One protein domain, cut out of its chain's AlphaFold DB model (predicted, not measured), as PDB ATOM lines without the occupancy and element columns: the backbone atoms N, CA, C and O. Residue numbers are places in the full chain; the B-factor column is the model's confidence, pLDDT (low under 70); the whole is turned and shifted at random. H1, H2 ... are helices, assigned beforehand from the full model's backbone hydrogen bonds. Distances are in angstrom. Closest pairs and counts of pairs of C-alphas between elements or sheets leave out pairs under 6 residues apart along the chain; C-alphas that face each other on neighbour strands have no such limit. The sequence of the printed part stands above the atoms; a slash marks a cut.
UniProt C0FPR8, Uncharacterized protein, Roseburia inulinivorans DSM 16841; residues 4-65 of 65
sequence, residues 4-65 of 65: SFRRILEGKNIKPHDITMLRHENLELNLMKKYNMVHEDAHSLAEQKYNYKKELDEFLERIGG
ATOM      1  N   SER A   4      -9.726 -28.356 -31.778       66.69
ATOM      2  CA  SER A   4     -10.673 -27.566 -31.007       66.69
ATOM      3  C   SER A   4     -10.035 -26.360 -30.321       66.69
ATOM      4  O   SER A   4     -10.557 -25.251 -30.427       66.69
ATOM      5  N   PHE A   5      -8.862 -26.528 -29.703       69.44
ATOM      6  CA  PHE A   5      -8.147 -25.411 -29.082       69.44
ATOM      7  C   PHE A   5      -7.687 -24.370 -30.097       69.44
ATOM      8  O   PHE A   5      -7.751 -23.177 -29.811       69.44
ATOM      9  N   ARG A   6      -7.253 -24.804 -31.287       75.31
ATOM     10  CA  ARG A   6      -6.867 -23.876 -32.358       75.31
ATOM     11  C   ARG A   6      -8.059 -23.034 -32.804       75.31
ATOM     12  O   ARG A   6      -7.940 -21.817 -32.821       75.31
ATOM     13  N   ARG A   7      -9.225 -23.648 -33.047       79.12
ATOM     14  CA  ARG A   7     -10.453 -22.924 -33.440       79.12
ATOM     15  C   ARG A   7     -10.918 -21.918 -32.384       79.12
ATOM     16  O   ARG A   7     -11.335 -20.815 -32.732       79.12
ATOM     17  N   ILE A   8     -10.805 -22.277 -31.104       78.31
ATOM     18  CA  ILE A   8     -11.107 -21.374 -29.983       78.31
ATOM     19  C   ILE A   8     -10.128 -20.198 -29.942       78.31
ATOM     20  O   ILE A   8     -10.563 -19.053 -29.863       78.31
ATOM     21  N   LEU A   9      -8.821 -20.466 -30.012       78.69
ATOM     22  CA  LEU A   9      -7.780 -19.434 -29.956       78.69
ATOM     23  C   LEU A   9      -7.831 -18.490 -31.162       78.69
ATOM     24  O   LEU A   9      -7.637 -17.288 -31.008       78.69
ATOM     25  N   GLU A  10      -8.120 -19.018 -32.351       82.25
ATOM     26  CA  GLU A  10      -8.279 -18.222 -33.570       82.25
ATOM     27  C   GLU A  10      -9.610 -17.454 -33.616       82.25
ATOM     28  O   GLU A  10      -9.780 -16.576 -34.464       82.25
ATOM     29  N   GLY A  11     -10.568 -17.775 -32.738       73.69
ATOM     30  CA  GLY A  11     -11.893 -17.147 -32.703       73.69
ATOM     31  C   GLY A  11     -12.726 -17.380 -33.970       73.69
ATOM     32  O   GLY A  11     -13.732 -16.706 -34.189       73.69
ATOM     33  N   LYS A  12     -12.310 -18.317 -34.828       74.94
ATOM     34  CA  LYS A  12     -12.922 -18.599 -36.128       74.94
ATOM     35  C   LYS A  12     -13.408 -20.041 -36.170       74.94
ATOM     36  O   LYS A  12     -12.675 -20.968 -35.846       74.94
ATOM     37  N   ASN A  13     -14.646 -20.221 -36.635       76.56
ATOM     38  CA  ASN A  13     -15.273 -21.530 -36.842       76.56
ATOM     39  C   ASN A  13     -15.412 -22.379 -35.558       76.56
ATOM     40  O   ASN A  13     -15.388 -23.606 -35.649       76.56
ATOM     41  N   ILE A  14     -15.566 -21.736 -34.389       76.69
ATOM     42  CA  ILE A  14     -15.791 -22.409 -33.099       76.69
ATOM     43  C   ILE A  14     -17.001 -23.332 -33.229       76.69
ATOM     44  O   ILE A  14     -18.100 -22.891 -33.576       76.69
ATOM     45  N   LYS A  15     -16.790 -24.620 -32.972       77.06
ATOM     46  CA  LYS A  15     -17.841 -25.628 -33.024       77.06
ATOM     47  C   LYS A  15     -18.428 -25.878 -31.631       77.06
ATOM     48  O   LYS A  15     -17.747 -25.637 -30.632       77.06
ATOM     49  N   PRO A  16     -19.669 -26.387 -31.541       76.19
ATOM     50  CA  PRO A  16     -20.303 -26.699 -30.260       76.19
ATOM     51  C   PRO A  16     -19.445 -27.635 -29.398       76.19
ATOM     52  O   PRO A  16     -19.212 -27.346 -28.226       76.19
ATOM     53  N   HIS A  17     -18.861 -28.671 -30.009       75.38
ATOM     54  CA  HIS A  17     -17.995 -29.626 -29.317       75.38
ATOM     55  C   HIS A  17     -16.689 -29.007 -28.801       75.38
ATOM     56  O   HIS A  17     -16.162 -29.467 -27.791       75.38
ATOM     57  N   ASP A  18     -16.184 -27.938 -29.430       79.06
ATOM     58  CA  ASP A  18     -15.005 -27.215 -28.935       79.06
ATOM     59  C   ASP A  18     -15.325 -26.535 -27.584       79.06
ATOM     60  O   ASP A  18     -14.528 -26.579 -26.645       79.06
ATOM     61  N   ILE A  19     -16.528 -25.961 -27.446       81.69
ATOM     62  CA  ILE A  19     -17.009 -25.364 -26.189       81.69
ATOM     63  C   ILE A  19     -17.268 -26.456 -25.143       81.69
ATOM     64  O   ILE A  19     -16.935 -26.282 -23.970       81.69
ATOM     65  N   THR A  20     -17.843 -27.588 -25.551       82.75
ATOM     66  CA  THR A  20     -18.090 -28.732 -24.662       82.75
ATOM     67  C   THR A  20     -16.785 -29.295 -24.095       82.75
ATOM     68  O   THR A  20     -16.721 -29.549 -22.894       82.75
ATOM     69  N   MET A  21     -15.721 -29.381 -24.898       83.12
ATOM     70  CA  MET A  21     -14.378 -29.757 -24.439       83.12
ATOM     71  C   MET A  21     -13.830 -28.781 -23.384       83.12
ATOM     72  O   MET A  21     -13.385 -29.216 -22.326       83.12
ATOM     73  N   LEU A  22     -13.934 -27.461 -23.601       84.44
ATOM     74  CA  LEU A  22     -13.512 -26.476 -22.592       84.44
ATOM     75  C   LEU A  22     -14.276 -26.629 -21.274       84.44
ATOM     76  O   LEU A  22     -13.710 -26.492 -20.190       84.44
ATOM     77  N   ARG A  23     -15.585 -26.882 -21.357       85.19
ATOM     78  CA  ARG A  23     -16.423 -27.092 -20.171       85.19
ATOM     79  C   ARG A  23     -16.065 -28.390 -19.456       85.19
ATOM     80  O   ARG A  23     -16.105 -28.408 -18.226       85.19
ATOM     81  N   HIS A  24     -15.703 -29.424 -20.210       87.12
ATOM     82  CA  HIS A  24     -15.219 -30.694 -19.696       87.12
ATOM     83  C   HIS A  24     -13.921 -30.508 -18.903       87.12
ATOM     84  O   HIS A  24     -13.910 -30.777 -17.704       87.12
ATOM     85  N   GLU A  25     -12.871 -29.952 -19.514       86.62
ATOM     86  CA  GLU A  25     -11.580 -29.749 -18.837       86.62
ATOM     87  C   GLU A  25     -11.689 -28.798 -17.643       86.62
ATOM     88  O   GLU A  25     -11.098 -29.033 -16.590       86.62
ATOM     89  N   ASN A  26     -12.488 -27.733 -17.759       89.56
ATOM     90  CA  ASN A  26     -12.696 -26.818 -16.641       89.56
ATOM     91  C   ASN A  26     -13.414 -27.506 -15.470       89.56
ATOM     92  O   ASN A  26     -13.089 -27.248 -14.313       89.56
ATOM     93  N   LEU A  27     -14.386 -28.383 -15.745       89.50
ATOM     94  CA  LEU A  27     -15.074 -29.141 -14.702       89.50
ATOM     95  C   LEU A  27     -14.151 -30.167 -14.050       89.50
ATOM     96  O   LEU A  27     -14.130 -30.228 -12.825       89.50
ATOM     97  N   GLU A  28     -13.376 -30.911 -14.835       88.88
ATOM     98  CA  GLU A  28     -12.388 -31.864 -14.327       88.88
ATOM     99  C   GLU A  28     -11.389 -31.162 -13.395       88.88
ATOM    100  O   GLU A  28     -11.233 -31.543 -12.234       88.88
ATOM    101  N   LEU A  29     -10.818 -30.037 -13.840       90.06
ATOM    102  CA  LEU A  29      -9.901 -29.236 -13.031       90.06
ATOM    103  C   LEU A  29     -10.575 -28.693 -11.763       90.06
ATOM    104  O   LEU A  29      -9.942 -28.631 -10.707       90.06
ATOM    105  N   ASN A  30     -11.845 -28.285 -11.838       92.00
ATOM    106  CA  ASN A  30     -12.590 -27.808 -10.674       92.00
ATOM    107  C   ASN A  30     -12.838 -28.938  -9.672       92.00
ATOM    108  O   ASN A  30     -12.657 -28.731  -8.478       92.00
ATOM    109  N   LEU A  31     -13.199 -30.133 -10.144       89.75
ATOM    110  CA  LEU A  31     -13.398 -31.313  -9.308       89.75
ATOM    111  C   LEU A  31     -12.097 -31.710  -8.606       89.75
ATOM    112  O   LEU A  31     -12.074 -31.860  -7.384       89.75
ATOM    113  N   MET A  32     -10.992 -31.749  -9.350       90.38
ATOM    114  CA  MET A  32      -9.670 -32.027  -8.796       90.38
ATOM    115  C   MET A  32      -9.235 -30.961  -7.785       90.38
ATOM    116  O   MET A  32      -8.801 -31.298  -6.691       90.38
ATOM    117  N   LYS A  33      -9.378 -29.666  -8.093       91.38
ATOM    118  CA  LYS A  33      -8.914 -28.590  -7.195       91.38
ATOM    119  C   LYS A  33      -9.812 -28.359  -5.986       91.38
ATOM    120  O   LYS A  33      -9.314 -28.045  -4.911       91.38
ATOM    121  N   LYS A  34     -11.131 -28.437  -6.159       91.75
ATOM    122  CA  LYS A  34     -12.111 -28.067  -5.129       91.75
ATOM    123  C   LYS A  34     -12.464 -29.234  -4.216       91.75
ATOM    124  O   LYS A  34     -12.708 -29.013  -3.035       91.75
ATOM    125  N   TYR A  35     -12.488 -30.448  -4.758       87.94
ATOM    126  CA  TYR A  35     -12.847 -31.660  -4.019       87.94
ATOM    127  C   TYR A  35     -11.650 -32.588  -3.791       87.94
ATOM    128  O   TYR A  35     -11.829 -33.664  -3.230       87.94
ATOM    129  N   ASN A  36     -10.441 -32.186  -4.212       90.56
ATOM    130  CA  ASN A  36      -9.226 -33.006  -4.151       90.56
ATOM    131  C   ASN A  36      -9.431 -34.407  -4.760       90.56
ATOM    132  O   ASN A  36      -8.874 -35.400  -4.290       90.56
ATOM    133  N   MET A  37     -10.295 -34.466  -5.777       89.69
ATOM    134  CA  MET A  37     -10.738 -35.686  -6.431       89.69
ATOM    135  C   MET A  37      -9.637 -36.228  -7.342       89.69
ATOM    136  O   MET A  37      -8.875 -35.460  -7.936       89.69
ATOM    137  N   VAL A  38      -9.554 -37.552  -7.452       92.00
ATOM    138  CA  VAL A  38      -8.611 -38.212  -8.357       92.00
ATOM    139  C   VAL A  38      -9.014 -37.913  -9.801       92.00
ATOM    140  O   VAL A  38     -10.198 -37.800 -10.114       92.00
ATOM    141  N   HIS A  39      -8.021 -37.759 -10.677       87.12
ATOM    142  CA  HIS A  39      -8.235 -37.407 -12.080       87.12
ATOM    143  C   HIS A  39      -9.234 -38.346 -12.776       87.12
ATOM    144  O   HIS A  39     -10.114 -37.858 -13.466       87.12
ATOM    145  N   GLU A  40      -9.176 -39.660 -12.534       88.62
ATOM    146  CA  GLU A  40     -10.090 -40.637 -13.150       88.62
ATOM    147  C   GLU A  40     -11.564 -40.436 -12.750       88.62
ATOM    148  O   GLU A  40     -12.455 -40.498 -13.601       88.62
ATOM    149  N   ASP A  41     -11.835 -40.138 -11.476       88.81
ATOM    150  CA  ASP A  41     -13.191 -39.841 -10.995       88.81
ATOM    151  C   ASP A  41     -13.695 -38.507 -11.555       88.81
ATOM    152  O   ASP A  41     -14.839 -38.392 -12.005       88.81
ATOM    153  N   ALA A  42     -12.822 -37.496 -11.561       89.75
ATOM    154  CA  ALA A  42     -13.127 -36.187 -12.119       89.75
ATOM    155  C   ALA A  42     -13.405 -36.271 -13.629       89.75
ATOM    156  O   ALA A  42     -14.356 -35.644 -14.101       89.75
ATOM    157  N   HIS A  43     -12.631 -37.085 -14.352       87.31
ATOM    158  CA  HIS A  43     -12.795 -37.352 -15.776       87.31
ATOM    159  C   HIS A  43     -14.125 -38.053 -16.047       87.31
ATOM    160  O   HIS A  43     -14.920 -37.586 -16.857       87.31
ATOM    161  N   SER A  44     -14.434 -39.105 -15.285       87.50
ATOM    162  CA  SER A  44     -15.691 -39.853 -15.414       87.50
ATOM    163  C   SER A  44     -16.916 -38.964 -15.172       87.50
ATOM    164  O   SER A  44     -17.895 -39.017 -15.916       87.50
ATOM    165  N   LEU A  45     -16.864 -38.094 -14.158       86.94
ATOM    166  CA  LEU A  45     -17.926 -37.121 -13.878       86.94
ATOM    167  C   LEU A  45     -18.036 -36.048 -14.962       86.94
ATOM    168  O   LEU A  45     -19.146 -35.631 -15.313       86.94
ATOM    169  N   ALA A  46     -16.904 -35.584 -15.488       87.88
ATOM    170  CA  ALA A  46     -16.880 -34.622 -16.575       87.88
ATOM    171  C   ALA A  46     -17.413 -35.227 -17.882       87.88
ATOM    172  O   ALA A  46     -18.192 -34.558 -18.559       87.88
ATOM    173  N   GLU A  47     -17.098 -36.489 -18.189       84.62
ATOM    174  CA  GLU A  47     -17.647 -37.246 -19.324       84.62
ATOM    175  C   GLU A  47     -19.153 -37.484 -19.167       84.62
ATOM    176  O   GLU A  47     -19.908 -37.305 -20.120       84.62
ATOM    177  N   GLN A  48     -19.622 -37.829 -17.963       82.00
ATOM    178  CA  GLN A  48     -21.054 -38.010 -17.704       82.00
ATOM    179  C   GLN A  48     -21.847 -36.708 -17.855       82.00
ATOM    180  O   GLN A  48     -22.979 -36.711 -18.341       82.00
ATOM    181  N   LYS A  49     -21.282 -35.586 -17.398       80.31
ATOM    182  CA  LYS A  49     -21.976 -34.294 -17.382       80.31
ATOM    183  C   LYS A  49     -21.892 -33.563 -18.713       80.31
ATOM    184  O   LYS A  49     -22.852 -32.911 -19.125       80.31
ATOM    185  N   TYR A  50     -20.747 -33.656 -19.369       76.44
ATOM    186  CA  TYR A  50     -20.527 -33.152 -20.707       76.44
ATOM    187  C   TYR A  50     -20.320 -34.355 -21.604       76.44
ATOM    188  O   TYR A  50     -19.218 -34.893 -21.672       76.44
ATOM    189  N   ASN A  51     -21.387 -34.726 -22.317       70.25
ATOM    190  CA  ASN A  51     -21.408 -35.755 -23.360       70.25
ATOM    191  C   ASN A  51     -20.574 -35.338 -24.589       70.25
ATOM    192  O   ASN A  51     -21.001 -35.482 -25.731       70.25
ATOM    193  N   TYR A  52     -19.364 -34.828 -24.357       67.50
ATOM    194  CA  TYR A  52     -18.364 -34.523 -25.364       67.50
ATOM    195  C   TYR A  52     -18.175 -35.713 -26.295       67.50
ATOM    196  O   TYR A  52     -18.131 -35.537 -27.501       67.50
ATOM    197  N   LYS A  53     -18.161 -36.932 -25.742       68.25
ATOM    198  CA  LYS A  53     -18.049 -38.163 -26.519       68.25
ATOM    199  C   LYS A  53     -19.175 -38.318 -27.540       68.25
ATOM    200  O   LYS A  53     -18.883 -38.630 -28.682       68.25
ATOM    201  N   LYS A  54     -20.428 -38.044 -27.160       73.19
ATOM    202  CA  LYS A  54     -21.573 -38.118 -28.079       73.19
ATOM    203  C   LYS A  54     -21.524 -37.012 -29.134       73.19
ATOM    204  O   LYS A  54     -21.683 -37.302 -30.308       73.19
ATOM    205  N   GLU A  55     -21.275 -35.767 -28.729       71.50
ATOM    206  CA  GLU A  55     -21.195 -34.652 -29.686       71.50
ATOM    207  C   GLU A  55     -20.011 -34.801 -30.651       71.50
ATOM    208  O   GLU A  55     -20.102 -34.412 -31.814       71.50
ATOM    209  N   LEU A  56     -18.897 -35.361 -30.176       71.31
ATOM    210  CA  LEU A  56     -17.734 -35.670 -30.996       71.31
ATOM    211  C   LEU A  56     -18.037 -36.808 -31.973       71.31
ATOM    212  O   LEU A  56     -17.648 -36.702 -33.130       71.31
ATOM    213  N   ASP A  57     -18.730 -37.858 -31.531       77.06
ATOM    214  CA  ASP A  57     -19.158 -38.977 -32.378       77.06
ATOM    215  C   ASP A  57     -20.102 -38.492 -33.490       77.06
ATOM    216  O   ASP A  57     -19.805 -38.672 -34.668       77.06
ATOM    217  N   GLU A  58     -21.135 -37.716 -33.138       76.81
ATOM    218  CA  GLU A  58     -22.055 -37.091 -34.102       76.81
ATOM    219  C   GLU A  58     -21.325 -36.136 -35.067       76.81
ATOM    220  O   GLU A  58     -21.676 -36.026 -36.244       76.81
ATOM    221  N   PHE A  59     -20.294 -35.423 -34.596       72.56
ATOM    222  CA  PHE A  59     -19.465 -34.575 -35.453       72.56
ATOM    223  C   PHE A  59     -18.586 -35.396 -36.405       72.56
ATOM    224  O   PHE A  59     -18.492 -35.050 -37.584       72.56
ATOM    225  N   LEU A  60     -17.951 -36.468 -35.921       72.44
ATOM    226  CA  LEU A  60     -17.112 -37.357 -36.724       72.44
ATOM    227  C   LEU A  60     -17.937 -38.093 -37.785       72.44
ATOM    228  O   LEU A  60     -17.520 -38.111 -38.941       72.44
ATOM    229  N   GLU A  61     -19.126 -38.598 -37.443       79.44
ATOM    230  CA  GLU A  61     -20.068 -39.184 -38.407       79.44
ATOM    231  C   GLU A  61     -20.459 -38.182 -39.500       79.44
ATOM    232  O   GLU A  61     -20.537 -38.519 -40.678       79.44
ATOM    233  N   ARG A  62     -20.667 -36.916 -39.129       70.00
ATOM    234  CA  ARG A  62     -21.113 -35.868 -40.053       70.00
ATOM    235  C   ARG A  62     -20.003 -35.304 -40.945       70.00
ATOM    236  O   ARG A  62     -20.305 -34.679 -41.959       70.00
ATOM    237  N   ILE A  63     -18.738 -35.473 -40.559       71.12
ATOM    238  CA  ILE A  63     -17.555 -35.051 -41.332       71.12
ATOM    239  C   ILE A  63     -17.004 -36.219 -42.170       71.12
ATOM    240  O   ILE A  63     -16.367 -35.982 -43.192       71.12
ATOM    241  N   GLY A  64     -17.232 -37.464 -41.739       60.19
ATOM    242  CA  GLY A  64     -16.742 -38.687 -42.378       60.19
ATOM    243  C   GLY A  64     -17.695 -39.352 -43.380       60.19
ATOM    244  O   GLY A  64     -17.420 -40.489 -43.763       60.19
ATOM    245  N   GLY A  65     -18.790 -38.690 -43.772       43.16
ATOM    246  CA  GLY A  65     -19.793 -39.184 -44.730       43.16
ATOM    247  C   GLY A  65     -19.648 -38.617 -46.137       43.16
ATOM    248  O   GLY A  65     -19.425 -37.391 -46.255       43.16
TER     249      GLY A  65
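Overview. This is residues 4 to 65 of the 65 residues of an uncharacterized protein of Roseburia inulinivorans DSM 16841 (UniProt C0FPR8). One long helix, H2, lies in the middle; after it the chain folds back along one side of it as two shorter helices, H3 and then H4, while the short helix H1 sits on the opposite side, across the end where H2 begins. Residues 60 to 65, of which 60 to 63 belong to H4, stick out past that end. The printed part has 62 residues with four named helices, in the order H1, H2, H3, H4, and no named strand; the class is all helix. The whole is only just loose, close to compact, with a radius of gyration of the C-alphas of 13.1 A, and its outline is flat, spanning 41 by 24 by 12 A.

Along the chain. H2, residues 16 to 35, is the longest helix and runs 27.7 A from C-alpha 16 at (-20.303, -26.699, -30.260) to C-alpha 35 at (-12.847, -31.660, -4.019). H3, residues 39 to 49, measures 15.1 A. H4, residues 52 to 63, measures 16.0 A and ends with C-alpha 63 at (-17.555, -35.051, -41.332). H1, residues 4 to 10, begins with C-alpha 4 at (-10.673, -27.566, -31.007) and measures 10.0 A.

Arrangement. H2 is the hub and touches the three other helices. It touches H3 with residues 24 to 32 alone; the closest C-alphas, those of Glu 28 and Ala 42, are 4.9 A apart. H2 and H3 run opposite ways at a steep tilt of 45 degrees. Residues 17 to 24 of H2 touch residues 52 to 56 of H4, and the closest C-alphas, those of Thr 20 and Tyr 52, are 5.8 A apart. H2 and H4 run opposite ways at a shallow tilt of 18 degrees. H2 touches H1 with residues 17 to 21 alone; the closest C-alphas, those of Ser 4 and Asp 18, are 4.8 A apart, and the two lines are about perpendicular, at 75 degrees. Of these three pairs one is at a shallow tilt, and the helix packing is mostly crossed, but only just. H3 and H4 are close but not clearly touching; their closest C-alphas, those of Glu 47 and Lys 53, are 7.3 A apart. H1 is apart from H3 and from H4. In H1, H2, H3 and H4 every O i to N i+4 pair is within hydrogen-bond range.

Size, cuts and confidence. The two C-alphas farthest apart, those of Asn 36 and Gly 65, are 42.4 A apart. The printed part has no cut, and the links H1 to H2, H2 to H3 and H3 to H4 are tight. The mean pLDDT of the printed part of this model is 80.3; residues 4 to 5, 52 to 53 and 64 to 65 are under 70.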